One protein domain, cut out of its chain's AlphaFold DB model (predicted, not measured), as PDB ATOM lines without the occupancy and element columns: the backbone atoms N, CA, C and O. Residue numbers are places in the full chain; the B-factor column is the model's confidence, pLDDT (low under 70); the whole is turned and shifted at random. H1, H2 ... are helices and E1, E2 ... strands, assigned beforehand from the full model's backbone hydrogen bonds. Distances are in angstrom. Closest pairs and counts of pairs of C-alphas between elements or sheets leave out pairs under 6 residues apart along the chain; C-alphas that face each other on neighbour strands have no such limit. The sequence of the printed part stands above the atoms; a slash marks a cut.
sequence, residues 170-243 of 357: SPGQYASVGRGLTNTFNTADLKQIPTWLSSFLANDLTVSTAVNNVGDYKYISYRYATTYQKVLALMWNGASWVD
ATOM      1  N   SER A 170     114.453 114.779 155.019       94.00
ATOM      2  CA  SER A 170     115.343 115.039 153.887       94.00
ATOM      3  C   SER A 170     116.779 115.372 154.326       94.00
ATOM      4  O   SER A 170     117.000 115.844 155.447       94.00
ATOM      5  N   PRO A 171     117.785 115.221 153.442       93.19
ATOM      6  CA  PRO A 171     119.153 115.672 153.716       93.19
ATOM      7  C   PRO A 171     119.249 117.158 154.100       93.19
ATOM      8  O   PRO A 171     119.996 117.524 155.005       93.19
ATOM      9  N   GLY A 172     118.447 118.019 153.463       95.56
ATOM     10  CA  GLY A 172     118.392 119.444 153.803       95.56
ATOM     11  C   GLY A 172     117.874 119.691 155.224       95.56
ATOM     12  O   GLY A 172     118.391 120.552 155.934       95.56
ATOM     13  N   GLN A 173     116.915 118.887 155.686       97.31
ATOM     14  CA  GLN A 173     116.412 118.962 157.059       97.31
ATOM     15  C   GLN A 173     117.453 118.496 158.076       97.31
ATOM     16  O   GLN A 173     117.662 119.173 159.082       97.31
ATOM     17  N   TYR A 174     118.194 117.423 157.790       96.69
ATOM     18  CA  TYR A 174     119.354 117.055 158.610       96.69
ATOM     19  C   TYR A 174     120.390 118.177 158.671       96.69
ATOM     20  O   TYR A 174     120.880 118.501 159.754       96.69
ATOM     21  N   ALA A 175     120.706 118.804 157.537       97.00
ATOM     22  CA  ALA A 175     121.629 119.934 157.492       97.00
ATOM     23  C   ALA A 175     121.152 121.102 158.366       97.00
ATOM     24  O   ALA A 175     121.957 121.659 159.112       97.00
ATOM     25  N   SER A 176     119.849 121.402 158.359       97.25
ATOM     26  CA  SER A 176     119.274 122.509 159.133       97.25
ATOM     27  C   SER A 176     119.442 122.379 160.655       97.25
ATOM     28  O   SER A 176     119.383 123.381 161.361       97.25
ATOM     29  N   VAL A 177     119.701 121.168 161.165       96.62
ATOM     30  CA  VAL A 177     119.939 120.893 162.596       96.62
ATOM     31  C   VAL A 177     121.367 120.408 162.881       96.62
ATOM     32  O   VAL A 177     121.628 119.768 163.896       96.62
ATOM     33  N   GLY A 178     122.315 120.687 161.979       95.69
ATOM     34  CA  GLY A 178     123.732 120.355 162.176       95.69
ATOM     35  C   GLY A 178     124.083 118.878 161.956       95.69
ATOM     36  O   GLY A 178     125.125 118.408 162.413       95.69
ATOM     37  N   ARG A 179     123.231 118.125 161.250       95.31
ATOM     38  CA  ARG A 179     123.397 116.686 160.965       95.31
ATOM     39  C   ARG A 179     123.586 116.366 159.477       95.31
ATOM     40  O   ARG A 179     123.558 115.200 159.099       95.31
ATOM     41  N   GLY A 180     123.832 117.371 158.632       92.12
ATOM     42  CA  GLY A 180     123.909 117.215 157.169       92.12
ATOM     43  C   GLY A 180     125.087 116.382 156.645       92.12
ATOM     44  O   GLY A 180     125.004 115.838 155.551       92.12
ATOM     45  N   LEU A 181     126.171 116.238 157.418       90.38
ATOM     46  CA  LEU A 181     127.335 115.438 157.003       90.38
ATOM     47  C   LEU A 181     127.021 113.940 156.936       90.38
ATOM     48  O   LEU A 181     127.517 113.232 156.066       90.38
ATOM     49  N   THR A 182     126.219 113.454 157.880       89.62
ATOM     50  CA  THR A 182     125.917 112.026 158.032       89.62
ATOM     51  C   THR A 182     124.453 111.703 157.749       89.62
ATOM     52  O   THR A 182     124.104 110.528 157.646       89.62
ATOM     53  N   ASN A 183     123.600 112.729 157.632       91.94
ATOM     54  CA  ASN A 183     122.153 112.620 157.465       91.94
ATOM     55  C   ASN A 183     121.521 111.644 158.465       91.94
ATOM     56  O   ASN A 183     120.667 110.842 158.106       91.94
ATOM     57  N   THR A 184     121.983 111.665 159.716       91.25
ATOM     58  CA  THR A 184     121.474 110.790 160.773       91.25
ATOM     59  C   THR A 184     121.459 111.500 162.114       91.25
ATOM     60  O   THR A 184     122.360 112.275 162.439       91.25
ATOM     61  N   PHE A 185     120.465 111.159 162.930       92.06
ATOM     62  CA  PHE A 185     120.490 111.451 164.359       92.06
ATOM     63  C   PHE A 185     121.300 110.402 165.120       92.06
ATOM     64  O   PHE A 185     121.598 109.326 164.596       92.06
ATOM     65  N   ASN A 186     121.671 110.708 166.356       90.00
ATOM     66  CA  ASN A 186     122.376 109.812 167.266       90.00
ATOM     67  C   ASN A 186     121.830 109.937 168.699       90.00
ATOM     68  O   ASN A 186     120.868 110.657 168.958       90.00
ATOM     69  N   THR A 187     122.439 109.227 169.645       88.69
ATOM     70  CA  THR A 187     121.985 109.186 171.042       88.69
ATOM     71  C   THR A 187     121.928 110.565 171.708       88.69
ATOM     72  O   THR A 187     121.032 110.805 172.515       88.69
ATOM     73  N   ALA A 188     122.828 111.491 171.360       91.50
ATOM     74  CA  ALA A 188     122.819 112.846 171.915       91.50
ATOM     75  C   ALA A 188     121.598 113.662 171.457       91.50
ATOM     76  O   ALA A 188     121.155 114.557 172.171       91.50
ATOM     77  N   ASP A 189     121.018 113.307 170.308       92.88
ATOM     78  CA  ASP A 189     119.883 114.012 169.713       92.88
ATOM     79  C   ASP A 189     118.538 113.599 170.314       92.88
ATOM     80  O   ASP A 189     117.543 114.290 170.109       92.88
ATOM     81  N   LEU A 190     118.465 112.481 171.048       86.94
ATOM     82  CA  LEU A 190     117.197 111.831 171.417       86.94
ATOM     83  C   LEU A 190     116.169 112.772 172.058       86.94
ATOM     84  O   LEU A 190     114.978 112.642 171.793       86.94
ATOM     85  N   LYS A 191     116.619 113.731 172.877       88.00
ATOM     86  CA  LYS A 191     115.736 114.714 173.528       88.00
ATOM     87  C   LYS A 191     115.227 115.805 172.579       88.00
ATOM     88  O   LYS A 191     114.201 116.408 172.857       88.00
ATOM     89  N   GLN A 192     115.958 116.087 171.506       94.44
ATOM     90  CA  GLN A 192     115.695 117.184 170.573       94.44
ATOM     91  C   GLN A 192     114.940 116.723 169.322       94.44
ATOM     92  O   GLN A 192     114.264 117.538 168.697       94.44
ATOM     93  N   ILE A 193     115.013 115.428 168.981       92.62
ATOM     94  CA  ILE A 193     114.366 114.849 167.793       92.62
ATOM     95  C   ILE A 193     112.888 115.261 167.676       92.62
ATOM     96  O   ILE A 193     112.544 115.788 166.620       92.62
ATOM     97  N   PRO A 194     112.012 115.109 168.694       92.06
ATOM     98  CA  PRO A 194     110.603 115.484 168.541       92.06
ATOM     99  C   PRO A 194     110.417 116.957 168.163       92.06
ATOM    100  O   PRO A 194     109.661 117.270 167.245       92.06
ATOM    101  N   THR A 195     111.173 117.855 168.802       93.69
ATOM    102  CA  THR A 195     111.143 119.294 168.520       93.69
ATOM    103  C   THR A 195     111.609 119.604 167.101       93.69
ATOM    104  O   THR A 195     110.962 120.376 166.399       93.69
ATOM    105  N   TRP A 196     112.705 118.996 166.641       97.12
ATOM    106  CA  TRP A 196     113.192 119.200 165.274       97.12
ATOM    107  C   TRP A 196     112.213 118.679 164.229       97.12
ATOM    108  O   TRP A 196     111.917 119.386 163.271       97.12
ATOM    109  N   LEU A 197     111.665 117.478 164.435       95.75
ATOM    110  CA  LEU A 197     110.671 116.902 163.534       95.75
ATOM    111  C   LEU A 197     109.395 117.755 163.488       95.75
ATOM    112  O   LEU A 197     108.852 117.967 162.408       95.75
ATOM    113  N   SER A 198     108.961 118.312 164.621       95.25
ATOM    114  CA  SER A 198     107.849 119.269 164.673       95.25
ATOM    115  C   SER A 198     108.117 120.501 163.804       95.25
ATOM    116  O   SER A 198     107.290 120.862 162.964       95.25
ATOM    117  N   SER A 199     109.309 121.095 163.925       96.56
ATOM    118  CA  SER A 199     109.724 122.234 163.100       96.56
ATOM    119  C   SER A 199     109.822 121.887 161.613       96.56
ATOM    120  O   SER A 199     109.479 122.708 160.768       96.56
ATOM    121  N   PHE A 200     110.268 120.679 161.265       97.12
ATOM    122  CA  PHE A 200     110.311 120.220 159.875       97.12
ATOM    123  C   PHE A 200     108.914 120.163 159.260       97.12
ATOM    124  O   PHE A 200     108.715 120.705 158.177       97.12
ATOM    125  N   LEU A 201     107.947 119.586 159.979       96.00
ATOM    126  CA  LEU A 201     106.549 119.541 159.550       96.00
ATOM    127  C   LEU A 201     105.927 120.941 159.449       96.00
ATOM    128  O   LEU A 201     105.163 121.201 158.528       96.00
ATOM    129  N   ALA A 202     106.258 121.851 160.369       93.19
ATOM    130  CA  ALA A 202     105.753 123.224 160.336       93.19
ATOM    131  C   ALA A 202     106.291 124.033 159.140       93.19
ATOM    132  O   ALA A 202     105.582 124.879 158.599       93.19
ATOM    133  N   ASN A 203     107.528 123.764 158.714       93.44
ATOM    134  CA  ASN A 203     108.164 124.445 157.582       93.44
ATOM    135  C   ASN A 203     107.858 123.796 156.223       93.44
ATOM    136  O   ASN A 203     108.124 124.396 155.182       93.44
ATOM    137  N   ASP A 204     107.312 122.582 156.211       92.88
ATOM    138  CA  ASP A 204     106.890 121.908 154.990       92.88
ATOM    139  C   ASP A 204     105.509 122.411 154.561       92.88
ATOM    140  O   ASP A 204     104.505 122.138 155.219       92.88
ATOM    141  N   LEU A 205     105.445 123.131 153.438       89.38
ATOM    142  CA  LEU A 205     104.200 123.723 152.942       89.38
ATOM    143  C   LEU A 205     103.112 122.685 152.656       89.38
ATOM    144  O   LEU A 205     101.933 123.005 152.781       89.38
ATOM    145  N   THR A 206     103.474 121.447 152.316       87.12
ATOM    146  CA  THR A 206     102.489 120.380 152.075       87.12
ATOM    147  C   THR A 206     101.816 119.910 153.364       87.12
ATOM    148  O   THR A 206     100.705 119.385 153.332       87.12
ATOM    149  N   VAL A 207     102.469 120.121 154.509       88.81
ATOM    150  CA  VAL A 207     101.962 119.744 155.831       88.81
ATOM    151  C   VAL A 207     101.336 120.940 156.545       88.81
ATOM    152  O   VAL A 207     100.265 120.802 157.134       88.81
ATOM    153  N   SER A 208     101.969 122.112 156.490       84.31
ATOM    154  CA  SER A 208     101.533 123.306 157.224       84.31
ATOM    155  C   SER A 208     100.298 123.982 156.633       84.31
ATOM    156  O   SER A 208      99.563 124.644 157.362       84.31
ATOM    157  N   THR A 209     100.028 123.786 155.338       79.88
ATOM    158  CA  THR A 209      98.796 124.268 154.688       79.88
ATOM    159  C   THR A 209      97.657 123.247 154.711       79.88
ATOM    160  O   THR A 209      96.520 123.587 154.376       79.88
ATOM    161  N   ALA A 210      97.930 122.006 155.125       83.62
ATOM    162  CA  ALA A 210      96.900 120.990 155.280       83.62
ATOM    163  C   ALA A 210      96.013 121.293 156.497       83.62
ATOM    164  O   ALA A 210      96.476 121.786 157.528       83.62
ATOM    165  N   VAL A 211      94.727 120.953 156.397       79.19
ATOM    166  CA  VAL A 211      93.819 120.991 157.548       79.19
ATOM    167  C   VAL A 211      94.203 119.852 158.492       79.19
ATOM    168  O   VAL A 211      94.076 118.688 158.125       79.19
ATOM    169  N   ASN A 212      94.672 120.194 159.695       83.25
ATOM    170  CA  ASN A 212      95.022 119.236 160.744       83.25
ATOM    171  C   ASN A 212      94.043 119.379 161.915       83.25
ATOM    172  O   ASN A 212      93.863 120.473 162.461       83.25
ATOM    173  N   ASN A 213      93.432 118.272 162.320       77.56
ATOM    174  CA  ASN A 213      92.537 118.206 163.467       77.56
ATOM    175  C   ASN A 213      93.309 117.778 164.715       77.56
ATOM    176  O   ASN A 213      94.299 117.049 164.646       77.56
ATOM    177  N   VAL A 214      92.873 118.249 165.885       75.44
ATOM    178  CA  VAL A 214      93.470 117.823 167.159       75.44
ATOM    179  C   VAL A 214      93.347 116.305 167.283       75.44
ATOM    180  O   VAL A 214      92.245 115.769 167.189       75.44
ATOM    181  N   GLY A 215      94.468 115.626 167.526       72.19
ATOM    182  CA  GLY A 215      94.535 114.164 167.578       72.19
ATOM    183  C   GLY A 215      95.007 113.497 166.285       72.19
ATOM    184  O   GLY A 215      95.284 112.300 166.314       72.19
ATOM    185  N   ASP A 216      95.153 114.239 165.182       82.94
ATOM    186  CA  ASP A 216      95.754 113.700 163.961       82.94
ATOM    187  C   ASP A 216      97.210 113.305 164.220       82.94
ATOM    188  O   ASP A 216      97.934 113.995 164.940       82.94
ATOM    189  N   TYR A 217      97.656 112.210 163.601       84.81
ATOM    190  CA  TYR A 217      99.034 111.734 163.697       84.81
ATOM    191  C   TYR A 217      99.786 111.927 162.385       84.81
ATOM    192  O   TYR A 217      99.285 111.630 161.298       84.81
ATOM    193  N   LYS A 218     101.050 112.330 162.498       89.38
ATOM    194  CA  LYS A 218     102.046 112.193 161.436       89.38
ATOM    195  C   LYS A 218     103.093 111.199 161.881       89.38
ATOM    196  O   LYS A 218     103.672 111.339 162.951       89.38
ATOM    197  N   TYR A 219     103.338 110.213 161.031       88.88
ATOM    198  CA  TYR A 219     104.433 109.268 161.176       88.88
ATOM    199  C   TYR A 219     105.624 109.814 160.398       88.88
ATOM    200  O   TYR A 219     105.493 110.167 159.225       88.88
ATOM    201  N   ILE A 220     106.771 109.911 161.059       92.19
ATOM    202  CA  ILE A 220     107.975 110.527 160.516       92.19
ATOM    203  C   ILE A 220     109.127 109.545 160.585       92.19
ATOM    204  O   ILE A 220     109.578 109.175 161.665       92.19
ATOM    205  N   SER A 221     109.609 109.148 159.416       91.19
ATOM    206  CA  SER A 221     110.763 108.293 159.218       91.19
ATOM    207  C   SER A 221     112.051 109.106 159.195       91.19
ATOM    208  O   SER A 221     112.180 110.059 158.427       91.19
ATOM    209  N   TYR A 222     113.027 108.695 159.995       90.56
ATOM    210  CA  TYR A 222     114.339 109.325 160.072       90.56
ATOM    211  C   TYR A 222     115.444 108.284 160.285       90.56
ATOM    212  O   TYR A 222     115.263 107.279 160.970       90.56
ATOM    213  N   ARG A 223     116.621 108.542 159.724       88.56
ATOM    214  CA  ARG A 223     117.859 107.806 159.985       88.56
ATOM    215  C   ARG A 223     118.369 108.096 161.397       88.56
ATOM    216  O   ARG A 223     118.452 109.258 161.814       88.56
ATOM    217  N   TYR A 224     118.708 107.039 162.123       86.06
ATOM    218  CA  TYR A 224     119.222 107.065 163.486       86.06
ATOM    219  C   TYR A 224     120.392 106.101 163.615       86.06
ATOM    220  O   TYR A 224     120.212 104.907 163.426       86.06
ATOM    221  N   ALA A 225     121.575 106.585 163.986       78.88
ATOM    222  CA  ALA A 225     122.831 105.907 163.687       78.88
ATOM    223  C   ALA A 225     122.927 105.503 162.191       78.88
ATOM    224  O   ALA A 225     121.946 105.374 161.463       78.88
ATOM    225  N   THR A 226     124.136 105.374 161.662       70.00
ATOM    226  CA  THR A 226     124.374 105.287 160.205       70.00
ATOM    227  C   THR A 226     123.583 104.183 159.486       70.00
ATOM    228  O   THR A 226     123.327 104.296 158.282       70.00
ATOM    229  N   THR A 227     123.160 103.154 160.222       66.56
ATOM    230  CA  THR A 227     122.525 101.935 159.719       66.56
ATOM    231  C   THR A 227     121.042 101.772 160.049       66.56
ATOM    232  O   THR A 227     120.440 100.861 159.486       66.56
ATOM    233  N   TYR A 228     120.435 102.586 160.924       74.56
ATOM    234  CA  TYR A 228     119.038 102.361 161.326       74.56
ATOM    235  C   TYR A 228     118.104 103.429 160.777       74.56
ATOM    236  O   TYR A 228     118.429 104.614 160.735       74.56
ATOM    237  N   GLN A 229     116.899 102.998 160.422       82.44
ATOM    238  CA  GLN A 229     115.762 103.882 160.237       82.44
ATOM    239  C   GLN A 229     114.838 103.726 161.443       82.44
ATOM    240  O   GLN A 229     114.535 102.613 161.869       82.44
ATOM    241  N   LYS A 230     114.367 104.843 161.979       84.12
ATOM    242  CA  LYS A 230     113.331 104.900 163.004       84.12
ATOM    243  C   LYS A 230     112.124 105.642 162.470       84.12
ATOM    244  O   LYS A 230     112.216 106.390 161.497       84.12
ATOM    245  N   VAL A 231     110.995 105.442 163.133       85.44
ATOM    246  CA  VAL A 231     109.791 106.233 162.911       85.44
ATOM    247  C   VAL A 231     109.329 106.772 164.253       85.44
ATOM    248  O   VAL A 231     109.255 106.030 165.229       85.44
ATOM    249  N   LEU A 232     109.029 108.063 164.295       85.81
ATOM    250  CA  LEU A 232     108.341 108.697 165.410       85.81
ATOM    251  C   LEU A 232     106.968 109.138 164.924       85.81
ATOM    252  O   LEU A 232     106.866 109.703 163.839       85.81
ATOM    253  N   ALA A 233     105.934 108.913 165.723       85.88
ATOM    254  CA  ALA A 233     104.655 109.571 165.518       85.88
ATOM    255  C   ALA A 233     104.577 110.839 166.370       85.88
ATOM    256  O   ALA A 233     104.867 110.799 167.566       85.88
ATOM    257  N   LEU A 234     104.170 111.941 165.746       89.00
ATOM    258  CA  LEU A 234     103.792 113.174 166.425       89.00
ATOM    259  C   LEU A 234     102.295 113.395 166.239       89.00
ATOM    260  O   LEU A 234     101.760 113.135 165.161       89.00
ATOM    261  N   MET A 235     101.632 113.886 167.279       85.69
ATOM    262  CA  MET A 235     100.213 114.216 167.258       85.69
ATOM    263  C   MET A 235     100.033 115.728 167.134       85.69
ATOM    264  O   MET A 235     100.754 116.489 167.781       85.69
ATOM    265  N   TRP A 236      99.062 116.175 166.348       86.38
ATOM    266  CA  TRP A 236      98.661 117.575 166.323       86.38
ATOM    267  C   TRP A 236      97.852 117.907 167.580       86.38
ATOM    268  O   TRP A 236      96.789 117.328 167.811       86.38
ATOM    269  N   ASN A 237      98.326 118.852 168.395       78.06
ATOM    270  CA  ASN A 237      97.615 119.297 169.603       78.06
ATOM    271  C   ASN A 237      96.753 120.557 169.386       78.06
ATOM    272  O   ASN A 237      96.203 121.105 170.340       78.06
ATOM    273  N   GLY A 238      96.634 121.027 168.140       79.06
ATOM    274  CA  GLY A 238      95.936 122.269 167.787       79.06
ATOM    275  C   GLY A 238      96.862 123.462 167.552       79.06
ATOM    276  O   GLY A 238      96.407 124.471 167.019       79.06
ATOM    277  N   ALA A 239      98.142 123.350 167.913       82.56
ATOM    278  CA  ALA A 239      99.143 124.395 167.699       82.56
ATOM    279  C   ALA A 239     100.442 123.861 167.081       82.56
ATOM    280  O   ALA A 239     101.043 124.529 166.242       82.56
ATOM    281  N   SER A 240     100.886 122.673 167.491       89.00
ATOM    282  CA  SER A 240     102.112 122.049 167.002       89.00
ATOM    283  C   SER A 240     102.008 120.521 166.981       89.00
ATOM    284  O   SER A 240     101.113 119.914 167.575       89.00
ATOM    285  N   TRP A 241     102.943 119.894 166.266       91.25
ATOM    286  CA  TRP A 241     103.136 118.445 166.271       91.25
ATOM    287  C   TRP A 241     103.984 118.046 167.478       91.25
ATOM    288  O   TRP A 241     105.102 118.542 167.621       91.25
ATOM    289  N   VAL A 242     103.487 117.166 168.346       88.69
ATOM    290  CA  VAL A 242     104.152 116.834 169.615       88.69
ATOM    291  C   VAL A 242     104.099 115.337 169.948       88.69
ATOM    292  O   VAL A 242     103.157 114.640 169.580       88.69
ATOM    293  N   ASP A 243     105.119 114.827 170.645       86.75
ATOM    294  CA  ASP A 243     105.164 113.467 171.221       86.75
ATOM    295  C   ASP A 243     104.705 113.443 172.691       86.75
ATOM    296  O   ASP A 243     104.368 112.398 173.255       86.75
TER     297      ASP A 243
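This is residues 170 to 243 of the 357 residues of an uncharacterized protein of Mucilaginibacter sp. PPCGB 2223 (UniProt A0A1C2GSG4). A long two-stranded hairpin, E1 and E2, runs along one side of an elongated domain, and the helix H2 packs on it with its residues 193 to 201 near both strands. The short helices H1 and H3 lie toward opposite ends of the long axis, H1 near H2 and H3 just past the end of H2, while residues 241 to 242 fold back to pair with the end of E2. You are looking at 74 printed residues with three named helices and two named strands, in the order H1, H2, H3, E1, E2. The sheet has the order E1 - E2 and is antiparallel, and the class is mixed, helices and strands. The whole is compact, with a radius of gyration of the C-alphas of 12.4 A, and its C-alphas span 34 by 20 by 16 A.

Start near the first printed residue with H1, residues 171 to 176, and look from there to H2, residues 193 to 203. The two are close but not clearly touching: their closest C-alphas, those of Gln 173 and Phe 200, are 6.8 A apart. Their lines are about perpendicular, at 79 degrees. After H2 you come to H3, residues 205 to 208, and these two only just touch, with 3 pairs of C-alphas within 8 A, and touch only at the corner by their link. Their closest C-alphas are those of Ala 202 and Ser 208, 5.2 A apart. H1 and H3 are apart. Every O i to N i+4 pair is within hydrogen-bond range in H1 and H2; H3 is too short for such a pair, and its one O i to N i+3 pair is not within range. Go on to E1, residues 217 to 224, and E2, residues 228 to 236, a hairpin of antiparallel strands whose directions stand at 154 degrees. The C-alphas of Ser 221 and Val 231 face each other at 4.3 A. Check N 220 and O 232, 2.8 A apart, and N 230 and O 222, also 2.8 A apart, both within hydrogen-bond range. Residues 235 to 236 of E2 also pair, antiparallel, with residues 241 to 242. Now look back to H2: its closest C-alphas to E1 are those of Leu 197 and Ile 220, 7.6 A apart. To E2 the closest are those of Pro 194 and Leu 234, 7.5 A apart. H1 is apart from E1 and from E2, and H3 is apart from E2.

Find C-alpha 171 at (119.153, 115.672, 153.716), where H1 begins; it ends at Ser 176. At C-alpha 193, (114.366, 114.849, 167.793), H2 begins, and it runs 15.3 A to Asn 203. H3 goes from Leu 205 to Ser 208. E1 measures 20.7 A from Tyr 217 to Tyr 224. E2 measures 25.9 A from Tyr 228 to Trp 236, where you find C-alpha 236 at (98.661, 117.575, 166.323).

The two C-alphas farthest apart are those of Leu 181 and Asn 213, at 35.5 A. The printed part runs from residue 170 to residue 243 and has no cut. The link from H1 to H2, residues 177 to 192, is long, and its C-alphas lie 10 to 18 A from the mean of all C-alphas. The links from H2 to H3 and from E1 to E2 are tight, and that from H3 to E1 is short. The mean pLDDT of the printed part is 88.4; look at residue 227, in the link from E1 to E2, for the one printed residue under 70.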